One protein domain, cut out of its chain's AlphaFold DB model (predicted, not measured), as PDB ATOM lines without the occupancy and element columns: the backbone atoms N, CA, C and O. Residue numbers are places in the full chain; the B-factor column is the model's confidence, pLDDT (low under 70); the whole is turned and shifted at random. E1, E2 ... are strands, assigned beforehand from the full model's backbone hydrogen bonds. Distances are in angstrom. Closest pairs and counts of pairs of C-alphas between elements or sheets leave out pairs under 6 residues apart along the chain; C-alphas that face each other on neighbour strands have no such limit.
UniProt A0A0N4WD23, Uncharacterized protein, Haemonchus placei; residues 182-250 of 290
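This is residues 182 to 250 of the 290 residues of an uncharacterized protein of Haemonchus placei (UniProt A0A0N4WD23). With little regular structure, a small hairpin, E1 and E2, is set apart from a twisted sheet, E3, E4, E5, E6 in order, and the loop of residues 199 to 212 joins them. The sheet is a meander, each strand the antiparallel neighbour of the one before. The printed part has 69 residues, 27 of them in six named strands, with no named helix: all strand, compact, radius of gyration of the C-alphas 11.9 A, spans 32 by 28 by 26 A.

E1, residues 189 to 192, and E2, residues 195 to 198, form a hairpin; N 190 and O 197, 2.9 A, are within hydrogen-bond range. E3, residues 213 to 215, is apart from both. It forms a hairpin with E4, residues 220 to 223: N 214 and O 221, 2.9 A. E5, residues 229 to 234, follows: N 222 and O 230, 2.9 A. E6, residues 242 to 247, ends the sheet: N 231 and O 245, 3.0 A.

E1 begins at C-alpha 189 (139.123, 113.318, 196.383). E5 is 16.1 A long; E6, 16.6 A, ends at C-alpha 247 (135.335, 110.640, 180.154).

The printed part has no cut. The link E2 to E3 is long. pLDDT is under 70 in residues 182 to 184 and 233 to 250.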
ATOM      1  N   PHE A 182     130.689 110.110 177.408       62.66
ATOM      2  CA  PHE A 182     129.635 109.424 178.169       62.66
ATOM      3  C   PHE A 182     129.919 109.275 179.686       62.66
ATOM      4  O   PHE A 182     131.084 109.135 180.066       62.66
ATOM      5  N   PRO A 183     128.862 109.250 180.541       63.97
ATOM      6  CA  PRO A 183     128.965 109.280 182.005       63.97
ATOM      7  C   PRO A 183     128.616 107.987 182.786       63.97
ATOM      8  O   PRO A 183     127.744 107.228 182.383       63.97
ATOM      9  N   VAL A 184     129.203 107.829 183.986       63.41
ATOM     10  CA  VAL A 184     128.906 106.833 185.044       63.41
ATOM     11  C   VAL A 184     129.413 107.381 186.395       63.41
ATOM     12  O   VAL A 184     128.649 108.053 187.083       63.41
ATOM     13  N   ILE A 185     130.676 107.127 186.791       70.75
ATOM     14  CA  ILE A 185     131.084 107.206 188.212       70.75
ATOM     15  C   ILE A 185     131.397 108.631 188.655       70.75
ATOM     16  O   ILE A 185     132.319 109.228 188.115       70.75
ATOM     17  N   GLU A 186     130.712 109.096 189.704       77.06
ATOM     18  CA  GLU A 186     131.081 110.247 190.535       77.06
ATOM     19  C   GLU A 186     131.989 109.812 191.695       77.06
ATOM     20  O   GLU A 186     131.593 109.005 192.529       77.06
ATOM     21  N   MET A 187     133.199 110.371 191.763       72.69
ATOM     22  CA  MET A 187     134.182 110.132 192.826       72.69
ATOM     23  C   MET A 187     134.460 111.422 193.612       72.69
ATOM     24  O   MET A 187     134.259 112.513 193.096       72.69
ATOM     25  N   ARG A 188     134.959 111.329 194.842       83.94
ATOM     26  CA  ARG A 188     135.451 112.482 195.625       83.94
ATOM     27  C   ARG A 188     136.946 112.315 195.881       83.94
ATOM     28  O   ARG A 188     137.445 111.211 195.678       83.94
ATOM     29  N   GLY A 189     137.667 113.382 196.229       87.00
ATOM     30  CA  GLY A 189     139.123 113.318 196.383       87.00
ATOM     31  C   GLY A 189     139.841 114.663 196.342       87.00
ATOM     32  O   GLY A 189     139.223 115.727 196.351       87.00
ATOM     33  N   HIS A 190     141.169 114.618 196.250       87.44
ATOM     34  CA  HIS A 190     142.053 115.778 196.371       87.44
ATOM     35  C   HIS A 190     143.060 115.867 195.214       87.44
ATOM     36  O   HIS A 190     143.765 114.901 194.936       87.44
ATOM     37  N   ARG A 191     143.181 117.041 194.575       86.94
ATOM     38  CA  ARG A 191     144.289 117.347 193.647       86.94
ATOM     39  C   ARG A 191     145.531 117.718 194.465       86.94
ATOM     40  O   ARG A 191     145.434 118.532 195.383       86.94
ATOM     41  N   PHE A 192     146.676 117.134 194.127       87.69
ATOM     42  CA  PHE A 192     147.987 117.465 194.676       87.69
ATOM     43  C   PHE A 192     148.983 117.648 193.523       87.69
ATOM     44  O   PHE A 192     149.405 116.679 192.890       87.69
ATOM     45  N   GLY A 193     149.316 118.905 193.215       92.25
ATOM     46  CA  GLY A 193     150.000 119.244 191.966       92.25
ATOM     47  C   GLY A 193     149.167 118.783 190.769       92.25
ATOM     48  O   GLY A 193     147.990 119.122 190.674       92.25
ATOM     49  N   ASP A 194     149.755 117.960 189.912       93.38
ATOM     50  CA  ASP A 194     149.141 117.429 188.686       93.38
ATOM     51  C   ASP A 194     148.569 116.007 188.840       93.38
ATOM     52  O   ASP A 194     148.035 115.429 187.897       93.38
ATOM     53  N   ILE A 195     148.648 115.434 190.046       91.62
ATOM     54  CA  ILE A 195     148.013 114.154 190.383       91.62
ATOM     55  C   ILE A 195     146.712 114.440 191.131       91.62
ATOM     56  O   ILE A 195     146.668 115.282 192.033       91.62
ATOM     57  N   TRP A 196     145.654 113.702 190.820       90.88
ATOM     58  CA  TRP A 196     144.472 113.638 191.670       90.88
ATOM     59  C   TRP A 196     144.396 112.313 192.412       90.88
ATOM     60  O   TRP A 196     144.674 111.274 191.831       90.88
ATOM     61  N   PHE A 197     143.979 112.336 193.675       89.31
ATOM     62  CA  PHE A 197     143.773 111.145 194.494       89.31
ATOM     63  C   PHE A 197     142.309 111.031 194.899       89.31
ATOM     64  O   PHE A 197     141.798 111.913 195.594       89.31
ATOM     65  N   GLY A 198     141.654 109.937 194.512       89.25
ATOM     66  CA  GLY A 198     140.306 109.631 194.982       89.25
ATOM     67  C   GLY A 198     140.259 109.262 196.465       89.25
ATOM     68  O   GLY A 198     141.180 108.634 196.986       89.25
ATOM     69  N   ASP A 199     139.153 109.584 197.134       85.00
ATOM     70  CA  ASP A 199     138.888 109.235 198.537       85.00
ATOM     71  C   ASP A 199     138.850 107.709 198.746       85.00
ATOM     72  O   ASP A 199     139.266 107.224 199.799       85.00
ATOM     73  N   SER A 200     138.427 106.938 197.730       86.00
ATOM     74  CA  SER A 200     138.518 105.467 197.736       86.00
ATOM     75  C   SER A 200     139.952 104.944 197.595       86.00
ATOM     76  O   SER A 200     140.209 103.780 197.883       86.00
ATOM     77  N   ARG A 201     140.898 105.802 197.181       81.88
ATOM     78  CA  ARG A 201     142.308 105.495 196.870       81.88
ATOM     79  C   ARG A 201     142.523 104.509 195.715       81.88
ATOM     80  O   ARG A 201     143.654 104.101 195.474       81.88
ATOM     81  N   GLU A 202     141.469 104.161 194.982       83.50
ATOM     82  CA  GLU A 202     141.524 103.243 193.835       83.50
ATOM     83  C   GLU A 202     141.986 103.933 192.543       83.50
ATOM     84  O   GLU A 202     142.499 103.276 191.641       83.50
ATOM     85  N   PHE A 203     141.816 105.256 192.454       84.94
ATOM     86  CA  PHE A 203     142.079 106.039 191.248       84.94
ATOM     87  C   PHE A 203     143.061 107.176 191.530       84.94
ATOM     88  O   PHE A 203     142.831 108.000 192.423       84.94
ATOM     89  N   ALA A 204     144.126 107.220 190.726       91.25
ATOM     90  CA  ALA A 204     145.119 108.289 190.717       91.25
ATOM     91  C   ALA A 204     145.454 108.768 189.281       91.25
ATOM     92  O   ALA A 204     146.553 108.505 188.789       91.25
ATOM     93  N   PRO A 205     144.508 109.403 188.560       91.81
ATOM     94  CA  PRO A 205     144.765 110.025 187.264       91.81
ATOM     95  C   PRO A 205     145.709 111.229 187.392       91.81
ATOM     96  O   PRO A 205     145.598 112.026 188.330       91.81
ATOM     97  N   PHE A 206     146.604 111.374 186.415       93.25
ATOM     98  CA  PHE A 206     147.555 112.481 186.300       93.25
ATOM     99  C   PHE A 206     147.275 113.293 185.033       93.25
ATOM    100  O   PHE A 206     147.098 112.737 183.947       93.25
ATOM    101  N   TRP A 207     147.244 114.617 185.160       94.75
ATOM    102  CA  TRP A 207     147.145 115.532 184.026       94.75
ATOM    103  C   TRP A 207     147.812 116.863 184.356       94.75
ATOM    104  O   TRP A 207     147.742 117.350 185.482       94.75
ATOM    105  N   THR A 208     148.426 117.467 183.347       93.56
ATOM    106  CA  THR A 208     149.068 118.782 183.462       93.56
ATOM    107  C   THR A 208     148.189 119.843 182.812       93.56
ATOM    108  O   THR A 208     147.271 119.523 182.055       93.56
ATOM    109  N   ASP A 209     148.491 121.122 183.022       89.94
ATOM    110  CA  ASP A 209     147.771 122.200 182.328       89.94
ATOM    111  C   ASP A 209     148.020 122.199 180.795       89.94
ATOM    112  O   ASP A 209     147.230 122.795 180.051       89.94
ATOM    113  N   PHE A 210     149.062 121.477 180.341       94.19
ATOM    114  CA  PHE A 210     149.429 121.196 178.942       94.19
ATOM    115  C   PHE A 210     148.831 119.898 178.372       94.19
ATOM    116  O   PHE A 210     149.053 119.600 177.201       94.19
ATOM    117  N   SER A 211     148.127 119.099 179.179       93.12
ATOM    118  CA  SER A 211     147.460 117.887 178.697       93.12
ATOM    119  C   SER A 211     146.416 118.221 177.626       93.12
ATOM    120  O   SER A 211     145.737 119.247 177.724       93.12
ATOM    121  N   ASP A 212     146.259 117.326 176.643       93.31
ATOM    122  CA  ASP A 212     145.293 117.468 175.548       93.31
ATOM    123  C   ASP A 212     143.902 117.836 176.074       93.31
ATOM    124  O   ASP A 212     143.444 117.307 177.091       93.31
ATOM    125  N   ARG A 213     143.205 118.727 175.369       92.12
ATOM    126  CA  ARG A 213     141.854 119.155 175.739       92.12
ATOM    127  C   ARG A 213     140.854 118.776 174.663       92.12
ATOM    128  O   ARG A 213     141.128 118.888 173.472       92.12
ATOM    129  N   VAL A 214     139.688 118.319 175.101       88.88
ATOM    130  CA  VAL A 214     138.563 117.950 174.244       88.88
ATOM    131  C   VAL A 214     137.355 118.761 174.676       88.88
ATOM    132  O   VAL A 214     137.078 118.871 175.867       88.88
ATOM    133  N   GLN A 215     136.623 119.311 173.715       86.75
ATOM    134  CA  GLN A 215     135.368 120.009 173.957       86.75
ATOM    135  C   GLN A 215     134.211 119.147 173.441       86.75
ATOM    136  O   GLN A 215     134.263 118.667 172.311       86.75
ATOM    137  N   ASP A 216     133.179 118.945 174.260       80.50
ATOM    138  CA  ASP A 216     131.963 118.212 173.877       80.50
ATOM    139  C   ASP A 216     130.743 118.988 174.379       80.50
ATOM    140  O   ASP A 216     130.590 119.216 175.579       80.50
ATOM    141  N   CYS A 217     129.927 119.468 173.435       79.69
ATOM    142  CA  CYS A 217     128.676 120.202 173.669       79.69
ATOM    143  C   CYS A 217     128.745 121.339 174.721       79.69
ATOM    144  O   CYS A 217     127.764 121.609 175.414       79.69
ATOM    145  N   GLY A 218     129.893 122.019 174.838       83.56
ATOM    146  CA  GLY A 218     130.095 123.172 175.726       83.56
ATOM    147  C   GLY A 218     131.357 123.070 176.591       83.56
ATOM    148  O   GLY A 218     132.334 123.757 176.284       83.56
ATOM    149  N   PRO A 219     131.347 122.277 177.681       82.06
ATOM    150  CA  PRO A 219     132.477 122.155 178.604       82.06
ATOM    151  C   PRO A 219     133.762 121.622 177.949       82.06
ATOM    152  O   PRO A 219     133.731 120.774 177.057       82.06
ATOM    153  N   GLU A 220     134.898 122.116 178.444       86.31
ATOM    154  CA  GLU A 220     136.245 121.665 178.087       86.31
ATOM    155  C   GLU A 220     136.740 120.611 179.092       86.31
ATOM    156  O   GLU A 220     136.642 120.801 180.307       86.31
ATOM    157  N   PHE A 221     137.291 119.509 178.583       90.25
ATOM    158  CA  PHE A 221     137.754 118.343 179.333       90.25
ATOM    159  C   PHE A 221     139.255 118.106 179.099       90.25
ATOM    160  O   PHE A 221     139.686 118.021 177.953       90.25
ATOM    161  N   THR A 222     140.052 117.945 180.159       92.38
ATOM    162  CA  THR A 222     141.510 117.722 180.079       92.38
ATOM    163  C   THR A 222     141.856 116.233 180.144       92.38
ATOM    164  O   THR A 222     141.537 115.567 181.124       92.38
ATOM    165  N   VAL A 223     142.508 115.681 179.124       91.44
ATOM    166  CA  VAL A 223     142.829 114.251 179.016       91.44
ATOM    167  C   VAL A 223     143.995 113.865 179.933       91.44
ATOM    168  O   VAL A 223     145.109 114.369 179.807       91.44
ATOM    169  N   SER A 224     143.737 112.944 180.859       93.31
ATOM    170  CA  SER A 224     144.749 112.344 181.730       93.31
ATOM    171  C   SER A 224     145.616 111.325 180.988       93.31
ATOM    172  O   SER A 224     145.207 110.733 179.988       93.31
ATOM    173  N   ASP A 225     146.796 111.074 181.552       91.44
ATOM    174  CA  ASP A 225     147.731 109.987 181.231       91.44
ATOM    175  C   ASP A 225     147.086 108.619 180.922       91.44
ATOM    176  O   ASP A 225     147.558 107.876 180.062       91.44
ATOM    177  N   GLN A 226     145.993 108.292 181.612       88.38
ATOM    178  CA  GLN A 226     145.259 107.029 181.522       88.38
ATOM    179  C   GLN A 226     144.150 107.051 180.448       88.38
ATOM    180  O   GLN A 226     143.417 106.073 180.299       88.38
ATOM    181  N   GLY A 227     144.038 108.131 179.664       86.88
ATOM    182  CA  GLY A 227     143.055 108.286 178.582       86.88
ATOM    183  C   GLY A 227     141.693 108.825 179.036       86.88
ATOM    184  O   GLY A 227     140.688 108.620 178.357       86.88
ATOM    185  N   TYR A 228     141.658 109.497 180.186       87.50
ATOM    186  CA  TYR A 228     140.451 109.978 180.856       87.50
ATOM    187  C   TYR A 228     140.271 111.489 180.665       87.50
ATOM    188  O   TYR A 228     141.050 112.255 181.218       87.50
ATOM    189  N   ALA A 229     139.253 111.961 179.934       88.62
ATOM    190  CA  ALA A 229     139.052 113.409 179.731       88.62
ATOM    191  C   ALA A 229     138.289 114.050 180.904       88.62
ATOM    192  O   ALA A 229     137.121 113.747 181.091       88.62
ATOM    193  N   ILE A 230     138.949 114.894 181.699       89.88
ATOM    194  CA  ILE A 230     138.532 115.423 183.007       89.88
ATOM    195  C   ILE A 230     138.182 116.920 182.898       89.88
ATOM    196  O   ILE A 230     139.075 117.760 182.863       89.88
ATOM    197  N   ALA A 231     136.900 117.302 182.871       85.81
ATOM    198  CA  ALA A 231     136.512 118.729 182.914       85.81
ATOM    199  C   ALA A 231     136.497 119.231 184.340       85.81
ATOM    200  O   ALA A 231     135.631 118.789 185.083       85.81
ATOM    201  N   THR A 232     137.342 120.189 184.717       76.56
ATOM    202  CA  THR A 232     137.150 120.891 185.996       76.56
ATOM    203  C   THR A 232     136.019 121.925 185.893       76.56
ATOM    204  O   THR A 232     135.850 122.607 184.889       76.56
ATOM    205  N   VAL A 233     135.203 122.029 186.938       66.94
ATOM    206  CA  VAL A 233     133.963 122.812 186.990       66.94
ATOM    207  C   VAL A 233     134.005 123.638 188.263       66.94
ATOM    208  O   VAL A 233     133.425 123.276 189.291       66.94
ATOM    209  N   SER A 234     134.755 124.733 188.222       57.88
ATOM    210  CA  SER A 234     134.809 125.677 189.335       57.88
ATOM    211  C   SER A 234     133.403 126.198 189.640       57.88
ATOM    212  O   SER A 234     132.799 126.894 188.824       57.88
ATOM    213  N   ARG A 235     132.844 125.845 190.802       54.00
ATOM    214  CA  ARG A 235     131.599 126.461 191.266       54.00
ATOM    215  C   ARG A 235     131.920 127.884 191.709       54.00
ATOM    216  O   ARG A 235     132.736 128.075 192.612       54.00
ATOM    217  N   SER A 236     131.279 128.849 191.052       45.00
ATOM    218  CA  SER A 236     131.404 130.272 191.360       45.00
ATOM    219  C   SER A 236     131.028 130.572 192.818       45.00
ATOM    220  O   SER A 236     130.505 129.728 193.551       45.00
ATOM    221  N   GLN A 237     131.393 131.775 193.257       45.47
ATOM    222  CA  GLN A 237     132.037 132.028 194.551       45.47
ATOM    223  C   GLN A 237     131.189 131.818 195.823       45.47
ATOM    224  O   GLN A 237     131.717 131.975 196.922       45.47
ATOM    225  N   ASP A 238     129.930 131.393 195.698       44.09
ATOM    226  CA  ASP A 238     128.965 131.276 196.801       44.09
ATOM    227  C   ASP A 238     128.901 129.878 197.461       44.09
ATOM    228  O   ASP A 238     128.187 129.663 198.440       44.09
ATOM    229  N   ARG A 239     129.666 128.898 196.950       40.12
ATOM    230  CA  ARG A 239     130.115 127.694 197.690       40.12
ATOM    231  C   ARG A 239     131.196 126.964 196.890       40.12
ATOM    232  O   ARG A 239     130.907 126.321 195.884       40.12
ATOM    233  N   LYS A 240     132.449 127.048 197.353       34.91
ATOM    234  CA  LYS A 240     133.643 126.521 196.665       34.91
ATOM    235  C   LYS A 240     133.612 124.991 196.535       34.91
ATOM    236  O   LYS A 240     134.000 124.281 197.456       34.91
ATOM    237  N   THR A 241     133.214 124.489 195.369       35.19
ATOM    238  CA  THR A 241     133.396 123.083 194.966       35.19
ATOM    239  C   THR A 241     133.785 123.039 193.494       35.19
ATOM    240  O   THR A 241     132.934 123.272 192.637       35.19
ATOM    241  N   VAL A 242     135.048 122.749 193.185       36.16
ATOM    242  CA  VAL A 242     135.457 122.445 191.809       36.16
ATOM    243  C   VAL A 242     134.986 121.020 191.513       36.16
ATOM    244  O   VAL A 242     135.469 120.093 192.154       36.16
ATOM    245  N   ARG A 243     134.015 120.831 190.611       35.25
ATOM    246  CA  ARG A 243     133.596 119.485 190.160       35.25
ATOM    247  C   ARG A 243     134.610 118.973 189.131       35.25
ATOM    248  O   ARG A 243     135.172 119.826 188.464       35.25
ATOM    249  N   ALA A 244     134.846 117.671 188.918       39.06
ATOM    250  CA  ALA A 244     135.459 117.277 187.650       39.06
ATOM    251  C   ALA A 244     134.998 115.953 187.059       39.06
ATOM    252  O   ALA A 244     134.832 114.992 187.796       39.06
ATOM    253  N   GLY A 245     134.793 115.932 185.738       39.22
ATOM    254  CA  GLY A 245     134.175 114.834 184.991       39.22
ATOM    255  C   GLY A 245     135.132 114.138 184.036       39.22
ATOM    256  O   GLY A 245     135.381 114.708 182.989       39.22
ATOM    257  N   MET A 246     135.618 112.946 184.408       43.25
ATOM    258  CA  MET A 246     136.439 112.002 183.618       43.25
ATOM    259  C   MET A 246     135.618 111.280 182.546       43.25
ATOM    260  O   MET A 246     134.606 110.704 182.907       43.25
ATOM    261  N   ILE A 247     136.079 111.202 181.296       45.44
ATOM    262  CA  ILE A 247     135.335 110.640 180.154       45.44
ATOM    263  C   ILE A 247     136.180 109.666 179.339       45.44
ATOM    264  O   ILE A 247     137.375 109.878 179.152       45.44
ATOM    265  N   HIS A 248     135.516 108.656 178.767       49.91
ATOM    266  CA  HIS A 248     136.072 107.802 177.720       49.91
ATOM    267  C   HIS A 248     135.556 108.207 176.331       49.91
ATOM    268  O   HIS A 248     134.343 108.256 176.119       49.91
ATOM    269  N   LEU A 249     136.462 108.459 175.380       41.91
ATOM    270  CA  LEU A 249     136.105 108.846 174.010       41.91
ATOM    271  C   LEU A 249     135.631 107.639 173.190       41.91
ATOM    272  O   LEU A 249     136.356 106.653 173.009       41.91
ATOM    273  N   LYS A 250     134.418 107.721 172.639       40.28
ATOM    274  CA  LYS A 250     133.886 106.684 171.747       40.28
ATOM    275  C   LYS A 250     134.408 106.884 170.325       40.28
ATOM    276  O   LYS A 250     134.081 107.865 169.667       40.28
TER     277      LYS A 250